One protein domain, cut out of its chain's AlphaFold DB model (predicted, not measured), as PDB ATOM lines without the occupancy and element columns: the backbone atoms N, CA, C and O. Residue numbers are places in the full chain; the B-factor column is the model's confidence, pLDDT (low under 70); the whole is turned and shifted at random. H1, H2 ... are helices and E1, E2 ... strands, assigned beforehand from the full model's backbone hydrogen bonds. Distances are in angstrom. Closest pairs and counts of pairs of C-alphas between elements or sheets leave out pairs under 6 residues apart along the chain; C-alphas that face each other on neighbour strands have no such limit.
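This is residues 546 to 687 of the 875 residues of an uncharacterized protein of Gordonia sp (UniProt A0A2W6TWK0). Two long helices, H1 and H4, lie side by side and run opposite ways, making a rod; a small three-stranded sheet covers one side of them toward the end where H1 begins and H4 ends, and the short helices H2 and H3 pack at the other end. The printed part has 142 residues with four named helices and then three named strands, in the order H1 H2 H3 H4 E1 E2 E3, and its class is mostly helix. The sheet's order is E1 E3 E2, antiparallel throughout. The whole is loose, with a radius of gyration of the C-alphas of 18.4 A and spans of 59 by 27 by 21 A.

H1, residues 546 to 572, touches H4, residues 605 to 639, at a shallow tilt of 15 degrees, opposite ways; their closest C-alphas, those of Leu 564 and Met 622, are 6.4 A apart. With its residues 566 to 570 alone, H1 touches H2, residues 582 to 593, closest at the C-alphas of Gly 566 and Tyr 593, 4.6 A; this helical hairpin has a shallow tilt of 33 degrees, only just short of steep. H3, residues 598 to 602, touches H2, with the C-alphas of Ala 582 and Gly 599 closest at 4.1 A. H3 also touches residues 607 to 612 of H4, with the C-alphas of Arg 600 and Gly 611 closest at 4.8 A. In the sheet, E3, residues 680 to 686, is the inner strand between the edge strands E1, residues 643 to 649, and E2, residues 659 to 662. N 682 and O 647 are 2.8 A apart, and N 662 and O 681 are 2.7 A apart, both within hydrogen-bond range. E2 and E3 form a hairpin. H1 and H4 lie on the same face of the sheet, two layers, helices over one face. H1 is over E3 and E2 at a height of 9.0 A; H4 is over E1. H2 and H3 are not on the sheet. Every O i to N i+4 pair is within hydrogen-bond range in H2, H3 and H4, and 22 of 23 in H1.

H1 begins at C-alpha 546 (247.097, 127.168, 193.450) and is 39.0 A long. H2 has 12 residues and H3 has 5. H4 is 51.4 A long and ends at C-alpha 639 (236.234, 120.422, 191.114). E1 is 18.1 A long, E2 has 4 residues, and E3, 18.6 A long, ends at C-alpha 686 (241.185, 124.000, 203.316).

The C-alphas of Lys 580 and Pro 687, the two farthest apart, are 60.0 A apart. The printed part has no cut. The link from E2 to E3, residues 663 to 679, is long. The mean pLDDT of the printed part is 78.4; 27 residues are under 70, among them 638 to 645 and 684 to 687.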
ATOM      1  N   ARG A 546     248.529 127.077 193.829       53.00
ATOM      2  CA  ARG A 546     247.097 127.168 193.450       53.00
ATOM      3  C   ARG A 546     246.535 128.590 193.557       53.00
ATOM      4  O   ARG A 546     245.622 128.968 192.830       53.00
ATOM      5  N   PHE A 547     247.124 129.402 194.430       57.94
ATOM      6  CA  PHE A 547     246.659 130.752 194.732       57.94
ATOM      7  C   PHE A 547     246.877 131.734 193.564       57.94
ATOM      8  O   PHE A 547     246.014 132.568 193.283       57.94
ATOM      9  N   SER A 548     247.972 131.600 192.806       58.72
ATOM     10  CA  SER A 548     248.240 132.476 191.654       58.72
ATOM     11  C   SER A 548     247.262 132.276 190.493       58.72
ATOM     12  O   SER A 548     246.900 133.243 189.822       58.72
ATOM     13  N   GLU A 549     246.811 131.040 190.263       66.50
ATOM     14  CA  GLU A 549     245.888 130.711 189.172       66.50
ATOM     15  C   GLU A 549     244.473 131.229 189.463       66.50
ATOM     16  O   GLU A 549     243.896 131.951 188.649       66.50
ATOM     17  N   TRP A 550     243.947 130.964 190.662       71.75
ATOM     18  CA  TRP A 550     242.631 131.460 191.084       71.75
ATOM     19  C   TRP A 550     242.578 132.989 191.122       71.75
ATOM     20  O   TRP A 550     241.579 133.589 190.728       71.75
ATOM     21  N   SER A 551     243.687 133.630 191.505       69.88
ATOM     22  CA  SER A 551     243.831 135.088 191.436       69.88
ATOM     23  C   SER A 551     243.732 135.635 190.017       69.88
ATOM     24  O   SER A 551     243.239 136.743 189.816       69.88
ATOM     25  N   GLN A 552     244.239 134.914 189.014       76.62
ATOM     26  CA  GLN A 552     244.099 135.331 187.620       76.62
ATOM     27  C   GLN A 552     242.661 135.128 187.131       76.62
ATOM     28  O   GLN A 552     242.075 136.060 186.590       76.62
ATOM     29  N   GLN A 553     242.069 133.965 187.400       81.31
ATOM     30  CA  GLN A 553     240.708 133.650 186.965       81.31
ATOM     31  C   GLN A 553     239.662 134.607 187.571       81.31
ATOM     32  O   GLN A 553     238.768 135.077 186.868       81.31
ATOM     33  N   TRP A 554     239.803 134.975 188.850       84.19
ATOM     34  CA  TRP A 554     238.935 135.978 189.481       84.19
ATOM     35  C   TRP A 554     239.124 137.379 188.895       84.19
ATOM     36  O   TRP A 554     238.147 138.089 188.663       84.19
ATOM     37  N   ARG A 555     240.366 137.772 188.568       81.25
ATOM     38  CA  ARG A 555     240.637 139.050 187.885       81.25
ATOM     39  C   ARG A 555     239.946 139.141 186.525       81.25
ATOM     40  O   ARG A 555     239.522 140.235 186.148       81.25
ATOM     41  N   ASP A 556     239.803 138.028 185.814       82.31
ATOM     42  CA  ASP A 556     239.115 137.987 184.521       82.31
ATOM     43  C   ASP A 556     237.595 138.173 184.682       82.31
ATOM     44  O   ASP A 556     236.977 138.941 183.934       82.31
ATOM     45  N   VAL A 557     236.998 137.552 185.707       85.69
ATOM     46  CA  VAL A 557     235.591 137.773 186.088       85.69
ATOM     47  C   VAL A 557     235.365 139.229 186.506       85.69
ATOM     48  O   VAL A 557     234.467 139.887 185.978       85.69
ATOM     49  N   GLU A 558     236.234 139.794 187.344       84.56
ATOM     50  CA  GLU A 558     236.169 141.201 187.764       84.56
ATOM     51  C   GLU A 558     236.399 142.187 186.607       84.56
ATOM     52  O   GLU A 558     235.796 143.262 186.553       84.56
ATOM     53  N   ALA A 559     237.219 141.839 185.611       84.12
ATOM     54  CA  ALA A 559     237.351 142.641 184.396       84.12
ATOM     55  C   ALA A 559     236.028 142.725 183.616       84.12
ATOM     56  O   ALA A 559     235.704 143.782 183.065       84.12
ATOM     57  N   TYR A 560     235.240 141.646 183.596       86.38
ATOM     58  CA  TYR A 560     233.886 141.666 183.048       86.38
ATOM     59  C   TYR A 560     232.910 142.434 183.954       86.38
ATOM     60  O   TYR A 560     232.137 143.259 183.458       86.38
ATOM     61  N   GLY A 561     233.000 142.248 185.275       82.88
ATOM     62  CA  GLY A 561     232.229 142.992 186.274       82.88
ATOM     63  C   GLY A 561     232.389 144.510 186.138       82.88
ATOM     64  O   GLY A 561     231.397 145.234 186.071       82.88
ATOM     65  N   ARG A 562     233.619 145.008 185.946       83.06
ATOM     66  CA  ARG A 562     233.894 146.438 185.694       83.06
ATOM     67  C   ARG A 562     233.170 146.980 184.464       83.06
ATOM     68  O   ARG A 562     232.670 148.104 184.492       83.06
ATOM     69  N   LYS A 563     233.054 146.182 183.395       85.69
ATOM     70  CA  LYS A 563     232.275 146.566 182.205       85.69
ATOM     71  C   LYS A 563     230.787 146.699 182.548       85.69
ATOM     72  O   LYS A 563     230.159 147.666 182.120       85.69
ATOM     73  N   LEU A 564     230.234 145.775 183.334       85.25
ATOM     74  CA  LEU A 564     228.845 145.836 183.796       85.25
ATOM     75  C   LEU A 564     228.589 147.060 184.695       85.25
ATOM     76  O   LEU A 564     227.610 147.775 184.476       85.25
ATOM     77  N   THR A 565     229.484 147.355 185.639       82.88
ATOM     78  CA  THR A 565     229.397 148.551 186.496       82.88
ATOM     79  C   THR A 565     229.461 149.838 185.680       82.88
ATOM     80  O   THR A 565     228.625 150.720 185.870       82.88
ATOM     81  N   GLY A 566     230.374 149.923 184.706       81.81
ATOM     82  CA  GLY A 566     230.437 151.048 183.770       81.81
ATOM     83  C   GLY A 566     229.130 151.234 182.995       81.81
ATOM     84  O   GLY A 566     228.654 152.354 182.831       81.81
ATOM     85  N   LEU A 567     228.472 150.142 182.588       86.31
ATOM     86  CA  LEU A 567     227.193 150.222 181.881       86.31
ATOM     87  C   LEU A 567     226.042 150.677 182.787       86.31
ATOM     88  O   LEU A 567     225.205 151.472 182.357       86.31
ATOM     89  N   ARG A 568     226.012 150.211 184.041       85.44
ATOM     90  CA  ARG A 568     225.066 150.687 185.065       85.44
ATOM     91  C   ARG A 568     225.240 152.187 185.308       85.44
ATOM     92  O   ARG A 568     224.251 152.916 185.297       85.44
ATOM     93  N   ALA A 569     226.483 152.645 185.451       81.25
ATOM     94  CA  ALA A 569     226.811 154.054 185.648       81.25
ATOM     95  C   ALA A 569     226.405 154.911 184.436       81.25
ATOM     96  O   ALA A 569     225.694 155.900 184.605       81.25
ATOM     97  N   LEU A 570     226.729 154.467 183.215       84.38
ATOM     98  CA  LEU A 570     226.302 155.114 181.968       84.38
ATOM     99  C   LEU A 570     224.774 155.267 181.899       84.38
ATOM    100  O   LEU A 570     224.261 156.308 181.497       84.38
ATOM    101  N   ARG A 571     224.032 154.220 182.283       87.69
ATOM    102  CA  ARG A 571     222.563 154.211 182.251       87.69
ATOM    103  C   ARG A 571     221.929 155.105 183.324       87.69
ATOM    104  O   ARG A 571     220.815 155.596 183.113       87.69
ATOM    105  N   ALA A 572     222.605 155.275 184.458       80.62
ATOM    106  CA  ALA A 572     222.169 156.102 185.579       80.62
ATOM    107  C   ALA A 572     222.539 157.589 185.420       80.62
ATOM    108  O   ALA A 572     221.954 158.438 186.100       80.62
ATOM    109  N   ASP A 573     223.480 157.914 184.530       81.81
ATOM    110  CA  ASP A 573     223.942 159.278 184.309       81.81
ATOM    111  C   ASP A 573     222.830 160.176 183.733       81.81
ATOM    112  O   ASP A 573     222.362 160.024 182.601       81.81
ATOM    113  N   LYS A 574     222.413 161.160 184.536       83.56
ATOM    114  CA  LYS A 574     221.362 162.129 184.194       83.56
ATOM    115  C   LYS A 574     221.847 163.251 183.267       83.56
ATOM    116  O   LYS A 574     221.022 164.055 182.827       83.56
ATOM    117  N   SER A 575     223.152 163.361 183.019       81.06
ATOM    118  CA  SER A 575     223.752 164.394 182.167       81.06
ATOM    119  C   SER A 575     223.676 164.038 180.681       81.06
ATOM    120  O   SER A 575     223.372 164.907 179.865       81.06
ATOM    121  N   ILE A 576     223.834 162.757 180.337       82.38
ATOM    122  CA  ILE A 576     223.870 162.274 178.949       82.38
ATOM    123  C   ILE A 576     222.577 162.581 178.172       82.38
ATOM    124  O   ILE A 576     222.674 163.127 177.073       82.38
ATOM    125  N   PRO A 577     221.364 162.355 178.717       81.31
ATOM    126  CA  PRO A 577     220.120 162.703 178.022       81.31
ATOM    127  C   PRO A 577     219.917 164.208 177.785       81.31
ATOM    128  O   PRO A 577     219.014 164.594 177.051       81.31
ATOM    129  N   LYS A 578     220.710 165.073 178.435       81.69
ATOM    130  CA  LYS A 578     220.658 166.535 178.267       81.69
ATOM    131  C   LYS A 578     221.628 167.034 177.192       81.69
ATOM    132  O   LYS A 578     221.615 168.221 176.865       81.69
ATOM    133  N   MET A 579     222.481 166.158 176.661       81.88
ATOM    134  CA  MET A 579     223.450 166.504 175.627       81.88
ATOM    135  C   MET A 579     222.751 166.622 174.272       81.88
ATOM    136  O   MET A 579     222.044 165.716 173.848       81.88
ATOM    137  N   LYS A 580     222.969 167.745 173.576       77.00
ATOM    138  CA  LYS A 580     222.381 167.993 172.248       77.00
ATOM    139  C   LYS A 580     223.113 167.266 171.115       77.00
ATOM    140  O   LYS A 580     222.522 167.036 170.068       77.00
ATOM    141  N   ASP A 581     224.387 166.926 171.315       85.50
ATOM    142  CA  ASP A 581     225.212 166.208 170.340       85.50
ATOM    143  C   ASP A 581     225.382 164.738 170.751       85.50
ATOM    144  O   ASP A 581     226.040 164.421 171.749       85.50
ATOM    145  N   ALA A 582     224.813 163.837 169.948       84.19
ATOM    146  CA  ALA A 582     224.895 162.395 170.154       84.19
ATOM    147  C   ALA A 582     226.332 161.854 170.017       84.19
ATOM    148  O   ALA A 582     226.692 160.894 170.698       84.19
ATOM    149  N   ASN A 583     227.182 162.473 169.192       83.94
ATOM    150  CA  ASN A 583     228.572 162.042 169.039       83.94
ATOM    151  C   ASN A 583     229.410 162.426 170.260       83.94
ATOM    152  O   ASN A 583     230.230 161.631 170.723       83.94
ATOM    153  N   ALA A 584     229.185 163.617 170.820       81.38
ATOM    154  CA  ALA A 584     229.786 164.009 172.090       81.38
ATOM    155  C   ALA A 584     229.345 163.087 173.233       81.38
ATOM    156  O   ALA A 584     230.185 162.645 174.015       81.38
ATOM    157  N   ALA A 585     228.059 162.736 173.294       84.25
ATOM    158  CA  ALA A 585     227.540 161.801 174.287       84.25
ATOM    159  C   ALA A 585     228.154 160.397 174.158       84.25
ATOM    160  O   ALA A 585     228.466 159.757 175.161       84.25
ATOM    161  N   GLU A 586     228.385 159.920 172.933       89.75
ATOM    162  CA  GLU A 586     229.071 158.648 172.690       89.75
ATOM    163  C   GLU A 586     230.538 158.677 173.145       89.75
ATOM    164  O   GLU A 586     231.000 157.701 173.739       89.75
ATOM    165  N   ARG A 587     231.259 159.788 172.925       85.81
ATOM    166  CA  ARG A 587     232.629 159.954 173.444       85.81
ATOM    167  C   ARG A 587     232.656 159.925 174.968       85.81
ATOM    168  O   ARG A 587     233.402 159.131 175.529       85.81
ATOM    169  N   VAL A 588     231.781 160.694 175.621       80.94
ATOM    170  CA  VAL A 588     231.660 160.710 177.090       80.94
ATOM    171  C   VAL A 588     231.358 159.312 177.629       80.94
ATOM    172  O   VAL A 588     231.978 158.881 178.597       80.94
ATOM    173  N   GLY A 589     230.476 158.557 176.968       79.88
ATOM    174  CA  GLY A 589     230.189 157.177 177.351       79.88
ATOM    175  C   GLY A 589     231.423 156.266 177.344       79.88
ATOM    176  O   GLY A 589     231.638 155.484 178.272       79.88
ATOM    177  N   ARG A 590     232.270 156.390 176.317       87.75
ATOM    178  CA  ARG A 590     233.492 155.585 176.181       87.75
ATOM    179  C   ARG A 590     234.603 156.033 177.121       87.75
ATOM    180  O   ARG A 590     235.270 155.178 177.688       87.75
ATOM    181  N   GLU A 591     234.790 157.337 177.280       81.75
ATOM    182  CA  GLU A 591     235.875 157.911 178.079       81.75
ATOM    183  C   GLU A 591     235.609 157.789 179.582       81.75
ATOM    184  O   GLU A 591     236.493 157.369 180.321       81.75
ATOM    185  N   LEU A 592     234.390 158.103 180.037       73.75
ATOM    186  CA  LEU A 592     234.062 158.132 181.465       73.75
ATOM    187  C   LEU A 592     233.620 156.767 182.004       73.75
ATOM    188  O   LEU A 592     233.937 156.414 183.137       73.75
ATOM    189  N   TYR A 593     232.897 155.988 181.195       79.25
ATOM    190  CA  TYR A 593     232.275 154.736 181.638       79.25
ATOM    191  C   TYR A 593     232.834 153.486 180.951       79.25
ATOM    192  O   TYR A 593     232.423 152.373 181.285       79.25
ATOM    193  N   GLY A 594     233.741 153.633 179.977       82.69
ATOM    194  CA  GLY A 594     234.281 152.508 179.207       82.69
ATOM    195  C   GLY A 594     233.232 151.787 178.351       82.69
ATOM    196  O   GLY A 594     233.434 150.628 177.984       82.69
ATOM    197  N   GLN A 595     232.091 152.428 178.064       85.69
ATOM    198  CA  GLN A 595     230.927 151.800 177.434       85.69
ATOM    199  C   GLN A 595     230.378 152.627 176.271       85.69
ATOM    200  O   GLN A 595     230.041 153.797 176.411       85.69
ATOM    201  N   GLY A 596     230.196 151.987 175.115       84.25
ATOM    202  CA  GLY A 596     229.472 152.599 173.995       84.25
ATOM    203  C   GLY A 596     227.962 152.607 174.239       84.25
ATOM    204  O   GLY A 596     227.428 151.664 174.830       84.25
ATOM    205  N   GLY A 597     227.251 153.621 173.752       83.88
ATOM    206  CA  GLY A 597     225.807 153.777 173.955       83.88
ATOM    207  C   GLY A 597     225.373 155.148 174.470       83.88
ATOM    208  O   GLY A 597     224.170 155.402 174.515       83.88
ATOM    209  N   GLY A 598     226.311 156.038 174.803       86.00
ATOM    210  CA  GLY A 598     225.997 157.403 175.227       86.00
ATOM    211  C   GLY A 598     225.237 158.185 174.153       86.00
ATOM    212  O   GLY A 598     224.258 158.860 174.464       86.00
ATOM    213  N   GLY A 599     225.570 157.987 172.871       85.69
ATOM    214  CA  GLY A 599     224.845 158.634 171.772       85.69
ATOM    215  C   GLY A 599     223.381 158.206 171.669       85.69
ATOM    216  O   GLY A 599     222.517 159.024 171.376       85.69
ATOM    217  N   ARG A 600     223.070 156.943 171.996       85.75
ATOM    218  CA  ARG A 600     221.687 156.428 172.015       85.75
ATOM    219  C   ARG A 600     220.873 156.974 173.187       85.75
ATOM    220  O   ARG A 600     219.657 157.090 173.079       85.75
ATOM    221  N   LEU A 601     221.535 157.287 174.302       86.12
ATOM    222  CA  LEU A 601     220.906 157.851 175.496       86.12
ATOM    223  C   LEU A 601     220.637 159.359 175.369       86.12
ATOM    224  O   LEU A 601     219.730 159.855 176.035       86.12
ATOM    225  N   ALA A 602     221.383 160.061 174.510       86.88
ATOM    226  CA  ALA A 602     221.191 161.480 174.204       86.88
ATOM    227  C   ALA A 602     219.980 161.763 173.288       86.88
ATOM    228  O   ALA A 602     219.499 162.893 173.234       86.88
ATOM    229  N   LEU A 603     219.460 160.751 172.582       85.94
ATOM    230  CA  LEU A 603     218.289 160.903 171.713       85.94
ATOM    231  C   LEU A 603     216.996 161.102 172.526       85.94
ATOM    232  O   LEU A 603     216.787 160.500 173.584       85.94
ATOM    233  N   SER A 604     216.083 161.917 171.993       79.94
ATOM    234  CA  SER A 604     214.764 162.204 172.574       79.94
ATOM    235  C   SER A 604     213.620 161.497 171.828       79.94
ATOM    236  O   SER A 604     213.801 160.982 170.728       79.94
ATOM    237  N   GLY A 605     212.419 161.460 172.413       83.00
ATOM    238  CA  GLY A 605     211.232 160.887 171.761       83.00
ATOM    239  C   GLY A 605     211.264 159.357 171.619       83.00
ATOM    240  O   GLY A 605     211.748 158.649 172.509       83.00
ATOM    241  N   ALA A 606     210.710 158.841 170.516       79.81
ATOM    242  CA  ALA A 606     210.602 157.403 170.248       79.81
ATOM    243  C   ALA A 606     211.976 156.725 170.095       79.81
ATOM    244  O   ALA A 606     212.199 155.650 170.655       79.81
ATOM    245  N   GLU A 607     212.923 157.392 169.429       80.06
ATOM    246  CA  GLU A 607     214.292 156.898 169.234       80.06
ATOM    247  C   GLU A 607     215.065 156.809 170.555       80.06
ATOM    248  O   GLU A 607     215.729 155.809 170.821       80.06
ATOM    249  N   GLY A 608     214.900 157.792 171.446       83.38
ATOM    250  CA  GLY A 608     215.469 157.744 172.796       83.38
ATOM    251  C   GLY A 608     214.897 156.616 173.660       83.38
ATOM    252  O   GLY A 608     215.616 155.997 174.449       83.38
ATOM    253  N   LYS A 609     213.600 156.309 173.515       83.62
ATOM    254  CA  LYS A 609     212.964 155.176 174.210       83.62
ATOM    255  C   LYS A 609     213.516 153.839 173.702       83.62
ATOM    256  O   LYS A 609     213.833 152.980 174.521       83.62
ATOM    257  N   ALA A 610     213.693 153.695 172.388       84.12
ATOM    258  CA  ALA A 610     214.324 152.523 171.783       84.12
ATOM    259  C   ALA A 610     215.800 152.384 172.205       84.12
ATOM    260  O   ALA A 610     216.236 151.299 172.583       84.12
ATOM    261  N   GLY A 611     216.551 153.489 172.233       85.00
ATOM    262  CA  GLY A 611     217.937 153.525 172.699       85.00
ATOM    263  C   GLY A 611     218.094 153.048 174.145       85.00
ATOM    264  O   GLY A 611     218.966 152.227 174.425       85.00
ATOM    265  N   ARG A 612     217.209 153.490 175.051       87.88
ATOM    266  CA  ARG A 612     217.174 153.009 176.445       87.88
ATOM    267  C   ARG A 612     216.851 151.519 176.538       87.88
ATOM    268  O   ARG A 612     217.562 150.814 177.241       87.88
ATOM    269  N   ALA A 613     215.866 151.032 175.783       88.44
ATOM    270  CA  ALA A 613     215.508 149.613 175.768       88.44
ATOM    271  C   ALA A 613     216.678 148.712 175.321       88.44
ATOM    272  O   ALA A 613     216.893 147.649 175.896       88.44
ATOM    273  N   VAL A 614     217.485 149.158 174.350       90.31
ATOM    274  CA  VAL A 614     218.698 148.437 173.919       90.31
ATOM    275  C   VAL A 614     219.744 148.369 175.036       90.31
ATOM    276  O   VAL A 614     220.372 147.328 175.232       90.31
ATOM    277  N   ILE A 615     219.947 149.466 175.773       89.75
ATOM    278  CA  ILE A 615     220.887 149.499 176.900       89.75
ATOM    279  C   ILE A 615     220.389 148.633 178.061       89.75
ATOM    280  O   ILE A 615     221.184 147.880 178.622       89.75
ATOM    281  N   ASP A 616     219.093 148.687 178.366       90.00
ATOM    282  CA  ASP A 616     218.463 147.893 179.424       90.00
ATOM    283  C   ASP A 616     218.548 146.386 179.101       90.00
ATOM    284  O   ASP A 616     218.996 145.603 179.938       90.00
ATOM    285  N   GLY A 617     218.274 145.982 177.853       91.00
ATOM    286  CA  GLY A 617     218.449 144.592 177.410       91.00
ATOM    287  C   GLY A 617     219.911 144.125 177.430       91.00
ATOM    288  O   GLY A 617     220.208 142.994 177.820       91.00
ATOM    289  N   ARG A 618     220.865 144.999 177.078       92.88
ATOM    290  CA  ARG A 618     222.300 144.684 177.198       92.88
ATOM    291  C   ARG A 618     222.713 144.498 178.659       92.88
ATOM    292  O   ARG A 618     223.497 143.598 178.949       92.88
ATOM    293  N   LEU A 619     222.192 145.324 179.562       87.88
ATOM    294  CA  LEU A 619     222.457 145.241 180.997       87.88
ATOM    295  C   LEU A 619     221.924 143.931 181.591       87.88
ATOM    296  O   LEU A 619     222.635 143.292 182.368       87.88
ATOM    297  N   GLU A 620     220.733 143.492 181.180       90.38
ATOM    298  CA  GLU A 620     220.171 142.199 181.586       90.38
ATOM    299  C   GLU A 620     221.047 141.026 181.116       90.38
ATOM    300  O   GLU A 620     221.465 140.195 181.926       90.38
ATOM    301  N   MET A 621     221.407 140.992 179.825       92.06
ATOM    302  CA  MET A 621     222.271 139.941 179.271       92.06
ATOM    303  C   MET A 621     223.642 139.895 179.951       92.06
ATOM    304  O   MET A 621     224.144 138.815 180.266       92.06
ATOM    305  N   MET A 622     224.255 141.059 180.187       91.31
ATOM    306  CA  MET A 622     225.551 141.137 180.862       91.31
ATOM    307  C   MET A 622     225.463 140.700 182.326       91.31
ATOM    308  O   MET A 622     226.366 140.021 182.802       91.31
ATOM    309  N   THR A 623     224.376 141.034 183.026       86.69
ATOM    310  CA  THR A 623     224.160 140.594 184.414       86.69
ATOM    311  C   THR A 623     224.044 139.073 184.489       86.69
ATOM    312  O   THR A 623     224.743 138.444 185.280       86.69
ATOM    313  N   ARG A 624     223.244 138.462 183.605       89.19
ATOM    314  CA  ARG A 624     223.097 136.999 183.542       89.19
ATOM    315  C   ARG A 624     224.429 136.311 183.239       89.19
ATOM    316  O   ARG A 624     224.797 135.364 183.920       89.19
ATOM    317  N   ARG A 625     225.179 136.829 182.261       90.44
ATOM    318  CA  ARG A 625     226.493 136.289 181.894       90.44
ATOM    319  C   ARG A 625     227.512 136.398 183.028       90.44
ATOM    320  O   ARG A 625     228.268 135.455 183.219       90.44
ATOM    321  N   TYR A 626     227.540 137.512 183.764       86.44
ATOM    322  CA  TYR A 626     228.424 137.653 184.925       86.44
ATOM    323  C   TYR A 626     228.097 136.605 185.993       86.44
ATOM    324  O   TYR A 626     229.006 135.920 186.448       86.44
ATOM    325  N   SER A 627     226.810 136.409 186.307       84.31
ATOM    326  CA  SER A 627     226.376 135.364 187.245       84.31
ATOM    327  C   SER A 627     226.869 133.981 186.821       84.31
ATOM    328  O   SER A 627     227.515 133.307 187.611       84.31
ATOM    329  N   THR A 628     226.663 133.600 185.554       86.38
ATOM    330  CA  THR A 628     227.135 132.308 185.027       86.38
ATOM    331  C   THR A 628     228.656 132.174 185.094       86.38
ATOM    332  O   THR A 628     229.155 131.121 185.464       86.38
ATOM    333  N   MET A 629     229.409 133.238 184.789       84.62
ATOM    334  CA  MET A 629     230.873 133.216 184.899       84.62
ATOM    335  C   MET A 629     231.345 133.005 186.343       84.62
ATOM    336  O   MET A 629     232.310 132.276 186.557       84.62
ATOM    337  N   VAL A 630     230.675 133.626 187.320       83.69
ATOM    338  CA  VAL A 630     230.943 133.409 188.751       83.69
ATOM    339  C   VAL A 630     230.629 131.961 189.133       83.69
ATOM    340  O   VAL A 630     231.469 131.305 189.746       83.69
ATOM    341  N   ASP A 631     229.470 131.439 188.727       83.38
ATOM    342  CA  ASP A 631     229.054 130.064 189.022       83.38
ATOM    343  C   ASP A 631     230.023 129.029 188.439       83.38
ATOM    344  O   ASP A 631     230.500 128.149 189.160       83.38
ATOM    345  N   ASP A 632     230.370 129.160 187.158       82.12
ATOM    346  CA  ASP A 632     231.306 128.272 186.465       82.12
ATOM    347  C   ASP A 632     232.688 128.306 187.122       82.12
ATOM    348  O   ASP A 632     233.312 127.261 187.322       82.12
ATOM    349  N   LEU A 633     233.154 129.498 187.509       80.94
ATOM    350  CA  LEU A 633     234.436 129.669 188.181       80.94
ATOM    351  C   LEU A 633     234.438 129.009 189.564       80.94
ATOM    352  O   LEU A 633     235.330 128.210 189.855       80.94
ATOM    353  N   VAL A 634     233.423 129.268 190.390       78.81
ATOM    354  CA  VAL A 634     233.289 128.652 191.719       78.81
ATOM    355  C   VAL A 634     233.181 127.129 191.601       78.81
ATOM    356  O   VAL A 634     233.806 126.403 192.377       78.81
ATOM    357  N   GLN A 635     232.438 126.621 190.615       74.31
ATOM    358  CA  GLN A 635     232.357 125.187 190.339       74.31
ATOM    359  C   GLN A 635     233.704 124.615 189.881       74.31
ATOM    360  O   GLN A 635     234.087 123.539 190.336       74.31
ATOM    361  N   SER A 636     234.452 125.330 189.036       72.50
ATOM    362  CA  SER A 636     235.796 124.916 188.616       72.50
ATOM    363  C   SER A 636     236.755 124.797 189.803       72.50
ATOM    364  O   SER A 636     237.493 123.817 189.911       72.50
ATOM    365  N   TRP A 637     236.683 125.728 190.759       72.56
ATOM    366  CA  TRP A 637     237.506 125.682 191.961       72.56
ATOM    367  C   TRP A 637     237.126 124.503 192.856       72.56
ATOM    368  O   TRP A 637     238.005 123.792 193.340       72.56
ATOM    369  N   ARG A 638     235.824 124.236 193.013       66.25
ATOM    370  CA  ARG A 638     235.307 123.084 193.770       66.25
ATOM    371  C   ARG A 638     235.686 121.734 193.150       66.25
ATOM    372  O   ARG A 638     235.913 120.786 193.896       66.25
ATOM    373  N   LYS A 639     235.789 121.642 191.820       59.50
ATOM    374  CA  LYS A 639     236.234 120.422 191.114       59.50
ATOM    375  C   LYS A 639     237.700 120.074 191.392       59.50
ATOM    376  O   LYS A 639     238.048 118.905 191.414       59.50
ATOM    377  N   ASN A 640     238.551 121.049 191.711       53.12
ATOM    378  CA  ASN A 640     239.988 120.830 191.939       53.12
ATOM    379  C   ASN A 640     240.338 120.273 193.341       53.12
ATOM    380  O   ASN A 640     241.407 120.540 193.899       53.12
ATOM    381  N   GLY A 641     239.429 119.484 193.922       48.06
ATOM    382  CA  GLY A 641     239.667 118.620 195.080       48.06
ATOM    383  C   GLY A 641     239.852 119.310 196.431       48.06
ATOM    384  O   GLY A 641     239.965 118.618 197.435       48.06
ATOM    385  N   SER A 642     239.900 120.639 196.507       52.44
ATOM    386  CA  SER A 642     239.925 121.348 197.796       52.44
ATOM    387  C   SER A 642     238.481 121.613 198.225       52.44
ATOM    388  O   SER A 642     237.638 121.864 197.361       52.44
ATOM    389  N   ALA A 643     238.162 121.610 199.523       52.34
ATOM    390  CA  ALA A 643     236.896 122.180 199.980       52.34
ATOM    391  C   ALA A 643     236.989 123.701 199.844       52.34
ATOM    392  O   ALA A 643     237.166 124.431 200.819       52.34
ATOM    393  N   VAL A 644     236.929 124.166 198.595       58.22
ATOM    394  CA  VAL A 644     236.976 125.571 198.228       58.22
ATOM    395  C   VAL A 644     235.719 126.205 198.788       58.22
ATOM    396  O   VAL A 644     234.633 126.124 198.204       58.22
ATOM    397  N   ARG A 645     235.868 126.824 199.958       66.00
ATOM    398  CA  ARG A 645     234.860 127.736 200.482       66.00
ATOM    399  C   ARG A 645     235.161 129.101 199.912       66.00
ATOM    400  O   ARG A 645     236.293 129.580 199.963       66.00
ATOM    401  N   VAL A 646     234.120 129.677 199.346       72.06
ATOM    402  CA  VAL A 646     234.135 131.005 198.767       72.06
ATOM    403  C   VAL A 646     233.189 131.820 199.628       72.06
ATOM    404  O   VAL A 646     232.013 131.475 199.738       72.06
ATOM    405  N   ALA A 647     233.723 132.825 200.306       79.19
ATOM    406  CA  ALA A 647     232.953 133.727 201.148       79.19
ATOM    407  C   ALA A 647     233.214 135.159 200.698       79.19
ATOM    408  O   ALA A 647     234.350 135.503 200.376       79.19
ATOM    409  N   THR A 648     232.184 135.998 200.690       82.62
ATOM    410  CA  THR A 648     232.383 137.429 200.488       82.62
ATOM    411  C   THR A 648     232.753 138.088 201.805       82.62
ATOM    412  O   THR A 648     232.280 137.702 202.877       82.62
ATOM    413  N   VAL A 649     233.657 139.057 201.739       82.81
ATOM    414  CA  VAL A 649     234.153 139.778 202.915       82.81
ATOM    415  C   VAL A 649     234.128 141.277 202.671       82.81
ATOM    416  O   VAL A 649     234.045 141.739 201.533       82.81
ATOM    417  N   ALA A 650     234.208 142.054 203.749       83.94
ATOM    418  CA  ALA A 650     234.406 143.489 203.624       83.94
ATOM    419  C   ALA A 650     235.831 143.786 203.105       83.94
ATOM    420  O   ALA A 650     236.775 143.064 203.464       83.94
ATOM    421  N   PRO A 651     236.018 144.858 202.315       78.00
ATOM    422  CA  PRO A 651     237.340 145.350 201.943       78.00
ATOM    423  C   PRO A 651     238.229 145.553 203.183       78.00
ATOM    424  O   PRO A 651     237.780 146.087 204.197       78.00
ATOM    425  N   GLY A 652     239.486 145.105 203.122       71.94
ATOM    426  CA  GLY A 652     240.445 145.234 204.230       71.94
ATOM    427  C   GLY A 652     240.357 144.156 205.322       71.94
ATOM    428  O   GLY A 652     241.079 144.241 206.315       71.94
ATOM    429  N   THR A 653     239.519 143.126 205.154       77.06
ATOM    430  CA  THR A 653     239.476 141.977 206.076       77.06
ATOM    431  C   THR A 653     240.805 141.209 206.043       77.06
ATOM    432  O   THR A 653     241.262 140.790 204.981       77.06
ATOM    433  N   ALA A 654     241.429 141.001 207.207       72.88
ATOM    434  CA  ALA A 654     242.669 140.234 207.317       72.88
ATOM    435  C   ALA A 654     242.424 138.743 207.029       72.88
ATOM    436  O   ALA A 654     241.558 138.125 207.649       72.88
ATOM    437  N   THR A 655     243.208 138.152 206.126       66.62
ATOM    438  CA  THR A 655     243.119 136.723 205.796       66.62
ATOM    439  C   THR A 655     244.077 135.875 206.636       66.62
ATOM    440  O   THR A 655     245.286 136.124 206.607       66.62
ATOM    441  N   PRO A 656     243.577 134.854 207.359       61.16
ATOM    442  CA  PRO A 656     244.408 133.850 208.022       61.16
ATOM    443  C   PRO A 656     245.244 133.019 207.035       61.16
ATOM    444  O   PRO A 656     244.937 132.941 205.846       61.16
ATOM    445  N   ALA A 657     246.270 132.327 207.545       53.53
ATOM    446  CA  ALA A 657     247.060 131.377 206.759       53.53
ATOM    447  C   ALA A 657     246.174 130.258 206.165       53.53
ATOM    448  O   ALA A 657     245.309 129.720 206.855       53.53
ATOM    449  N   GLY A 658     246.379 129.921 204.884       54.97
ATOM    450  CA  GLY A 658     245.560 128.945 204.143       54.97
ATOM    451  C   GLY A 658     244.311 129.530 203.461       54.97
ATOM    452  O   GLY A 658     243.537 128.796 202.842       54.97
ATOM    453  N   GLN A 659     244.111 130.848 203.552       68.25
ATOM    454  CA  GLN A 659     243.070 131.583 202.836       68.25
ATOM    455  C   GLN A 659     243.694 132.650 201.939       68.25
ATOM    456  O   GLN A 659     244.738 133.215 202.262       68.25
ATOM    457  N   MET A 660     243.037 132.945 200.823       71.12
ATOM    458  CA  MET A 660     243.460 133.980 199.892       71.12
ATOM    459  C   MET A 660     242.351 135.002 199.693       71.12
ATOM    460  O   MET A 660     241.237 134.643 199.314       71.12
ATOM    461  N   LEU A 661     242.684 136.275 199.910       78.25
ATOM    462  CA  LEU A 661     241.825 137.390 199.541       78.25
ATOM    463  C   LEU A 661     241.961 137.651 198.042       78.25
ATOM    464  O   LEU A 661     243.048 137.928 197.538       78.25
ATOM    465  N   LEU A 662     240.836 137.592 197.354       78.44
ATOM    466  CA  LEU A 662     240.645 137.976 195.972       78.44
ATOM    467  C   LEU A 662     239.884 139.305 195.962       78.44
ATOM    468  O   LEU A 662     238.662 139.317 196.129       78.44
ATOM    469  N   PRO A 663     240.593 140.439 195.844       74.19
ATOM    470  CA  PRO A 663     239.957 141.740 195.937       74.19
ATOM    471  C   PRO A 663     239.043 141.994 194.734       74.19
ATOM    472  O   PRO A 663     239.348 141.583 193.610       74.19
ATOM    473  N   GLY A 664     237.946 142.707 194.976       69.25
ATOM    474  CA  GLY A 664     237.045 143.221 193.945       69.25
ATOM    475  C   GLY A 664     236.780 144.707 194.165       69.25
ATOM    476  O   GLY A 664     236.841 145.194 195.283       69.25
ATOM    477  N   GLY A 665     236.493 145.462 193.109       67.88
ATOM    478  CA  GLY A 665     235.986 146.834 193.273       67.88
ATOM    479  C   GLY A 665     236.893 147.794 194.070       67.88
ATOM    480  O   GLY A 665     238.088 147.890 193.804       67.88
ATOM    481  N   LEU A 666     236.289 148.584 194.971       64.50
ATOM    482  CA  LEU A 666     236.947 149.640 195.759       64.50
ATOM    483  C   LEU A 666     237.466 149.112 197.108       64.50
ATOM    484  O   LEU A 666     236.893 148.192 197.690       64.50
ATOM    485  N   ASP A 667     238.497 149.765 197.652       67.88
ATOM    486  CA  ASP A 667     239.160 149.384 198.914       67.88
ATOM    487  C   ASP A 667     238.330 149.660 200.187       67.88
ATOM    488  O   ASP A 667     238.801 149.444 201.302       67.88
ATOM    489  N   HIS A 668     237.103 150.167 200.048       69.81
ATOM    490  CA  HIS A 668     236.213 150.546 201.147       69.81
ATOM    491  C   HIS A 668     234.744 150.332 200.755       69.81
ATOM    492  O   HIS A 668     234.350 150.615 199.625       69.81
ATOM    493  N   GLY A 669     233.924 149.842 201.691       72.00
ATOM    494  CA  GLY A 669     232.507 149.540 201.455       72.00
ATOM    495  C   GLY A 669     231.997 148.344 202.270       72.00
ATOM    496  O   GLY A 669     232.763 147.757 203.034       72.00
ATOM    497  N   PRO A 670     230.705 147.989 202.155       79.75
ATOM    498  CA  PRO A 670     230.168 146.760 202.737       79.75
ATOM    499  C   PRO A 670     230.658 145.516 201.975       79.75
ATOM    500  O   PRO A 670     231.130 145.616 200.844       79.75
ATOM    501  N   ALA A 671     230.510 144.336 202.583       79.88
ATOM    502  CA  ALA A 671     230.636 143.080 201.847       79.88
ATOM    503  C   ALA A 671     229.499 142.994 200.817       79.88
ATOM    504  O   ALA A 671     228.329 143.126 201.182       79.88
ATOM    505  N   LEU A 672     229.852 142.808 199.549       82.25
ATOM    506  CA  LEU A 672     228.888 142.632 198.464       82.25
ATOM    507  C   LEU A 672     228.559 141.146 198.283       82.25
ATOM    508  O   LEU A 672     229.315 140.280 198.731       82.25
ATOM    509  N   ASP A 673     227.433 140.848 197.641       85.19
ATOM    510  CA  ASP A 673     227.119 139.482 197.205       85.19
ATOM    511  C   ASP A 673     228.120 139.029 196.127       85.19
ATOM    512  O   ASP A 673     228.619 139.847 195.359       85.19
ATOM    513  N   ILE A 674     228.434 137.735 196.043       81.94
ATOM    514  CA  ILE A 674     229.434 137.230 195.087       81.94
ATOM    515  C   ILE A 674     229.025 137.465 193.623       81.94
ATOM    516  O   ILE A 674     229.881 137.568 192.745       81.94
ATOM    517  N   HIS A 675     227.724 137.579 193.351       85.00
ATOM    518  CA  HIS A 675     227.180 137.894 192.033       85.00
ATOM    519  C   HIS A 675     227.072 139.406 191.776       85.00
ATOM    520  O   HIS A 675     226.634 139.825 190.697       85.00
ATOM    521  N   GLU A 676     227.500 140.242 192.723       83.50
ATOM    522  CA  GLU A 676     227.630 141.681 192.541       83.50
ATOM    523  C   GLU A 676     229.059 142.066 192.116       83.50
ATOM    524  O   GLU A 676     230.027 141.748 192.807       83.50
ATOM    525  N   PRO A 677     229.220 142.798 190.993       81.69
ATOM    526  CA  PRO A 677     230.525 143.276 190.555       81.69
ATOM    527  C   PRO A 677     231.258 144.076 191.628       81.69
ATOM    528  O   PRO A 677     230.716 145.047 192.160       81.69
ATOM    529  N   GLY A 678     232.524 143.733 191.861       76.31
ATOM    530  CA  GLY A 678     233.342 144.384 192.875       76.31
ATOM    531  C   GLY A 678     233.311 143.715 194.247       76.31
ATOM    532  O   GLY A 678     233.825 144.294 195.202       76.31
ATOM    533  N   ALA A 679     232.730 142.521 194.366       81.25
ATOM    534  CA  ALA A 679     232.790 141.737 195.590       81.25
ATOM    535  C   ALA A 679     234.230 141.327 195.930       81.25
ATOM    536  O   ALA A 679     234.957 140.775 195.103       81.25
ATOM    537  N   HIS A 680     234.637 141.560 197.180       79.38
ATOM    538  CA  HIS A 680     235.857 140.972 197.728       79.38
ATOM    539  C   HIS A 680     235.555 139.552 198.176       79.38
ATOM    540  O   HIS A 680     234.637 139.322 198.966       79.38
ATOM    541  N   VAL A 681     236.342 138.601 197.690       80.12
ATOM    542  CA  VAL A 681     236.111 137.179 197.909       80.12
ATOM    543  C   VAL A 681     237.291 136.578 198.645       80.12
ATOM    544  O   VAL A 681     238.429 136.708 198.222       80.12
ATOM    545  N   VAL A 682     237.035 135.873 199.738       77.94
ATOM    546  CA  VAL A 682     238.031 135.008 200.357       77.94
ATOM    547  C   VAL A 682     237.804 133.590 199.876       77.94
ATOM    548  O   VAL A 682     236.720 133.025 200.033       77.94
ATOM    549  N   VAL A 683     238.857 133.018 199.301       70.12
ATOM    550  CA  VAL A 683     238.900 131.615 198.908       70.12
ATOM    551  C   VAL A 683     239.763 130.864 199.904       70.12
ATOM    552  O   VAL A 683     240.956 131.135 200.042       70.12
ATOM    553  N   SER A 684     239.169 129.902 200.604       63.12
ATOM    554  CA  SER A 684     239.909 128.990 201.473       63.12
ATOM    555  C   SER A 684     240.074 127.641 200.782       63.12
ATOM    556  O   SER A 684     239.077 126.967 200.519       63.12
ATOM    557  N   ALA A 685     241.319 127.233 200.530       57.88
ATOM    558  CA  ALA A 685     241.669 125.899 200.043       57.88
ATOM    559  C   ALA A 685     241.922 124.951 201.222       57.88
ATOM    560  O   ALA A 685     242.973 124.323 201.306       57.88
ATOM    561  N   LEU A 686     241.003 124.900 202.184       56.41
ATOM    562  CA  LEU A 686     241.185 124.000 203.316       56.41
ATOM    563  C   LEU A 686     240.821 122.571 202.881       56.41
ATOM    564  O   LEU A 686     239.878 122.396 202.098       56.41
ATOM    565  N   PRO A 687     241.549 121.549 203.365       61.84
ATOM    566  CA  PRO A 687     241.116 120.167 203.232       61.84
ATOM    567  C   PRO A 687     239.671 120.020 203.730       61.84
ATOM    568  O   PRO A 687     239.287 120.639 204.724       61.84
TER     569      PRO A 687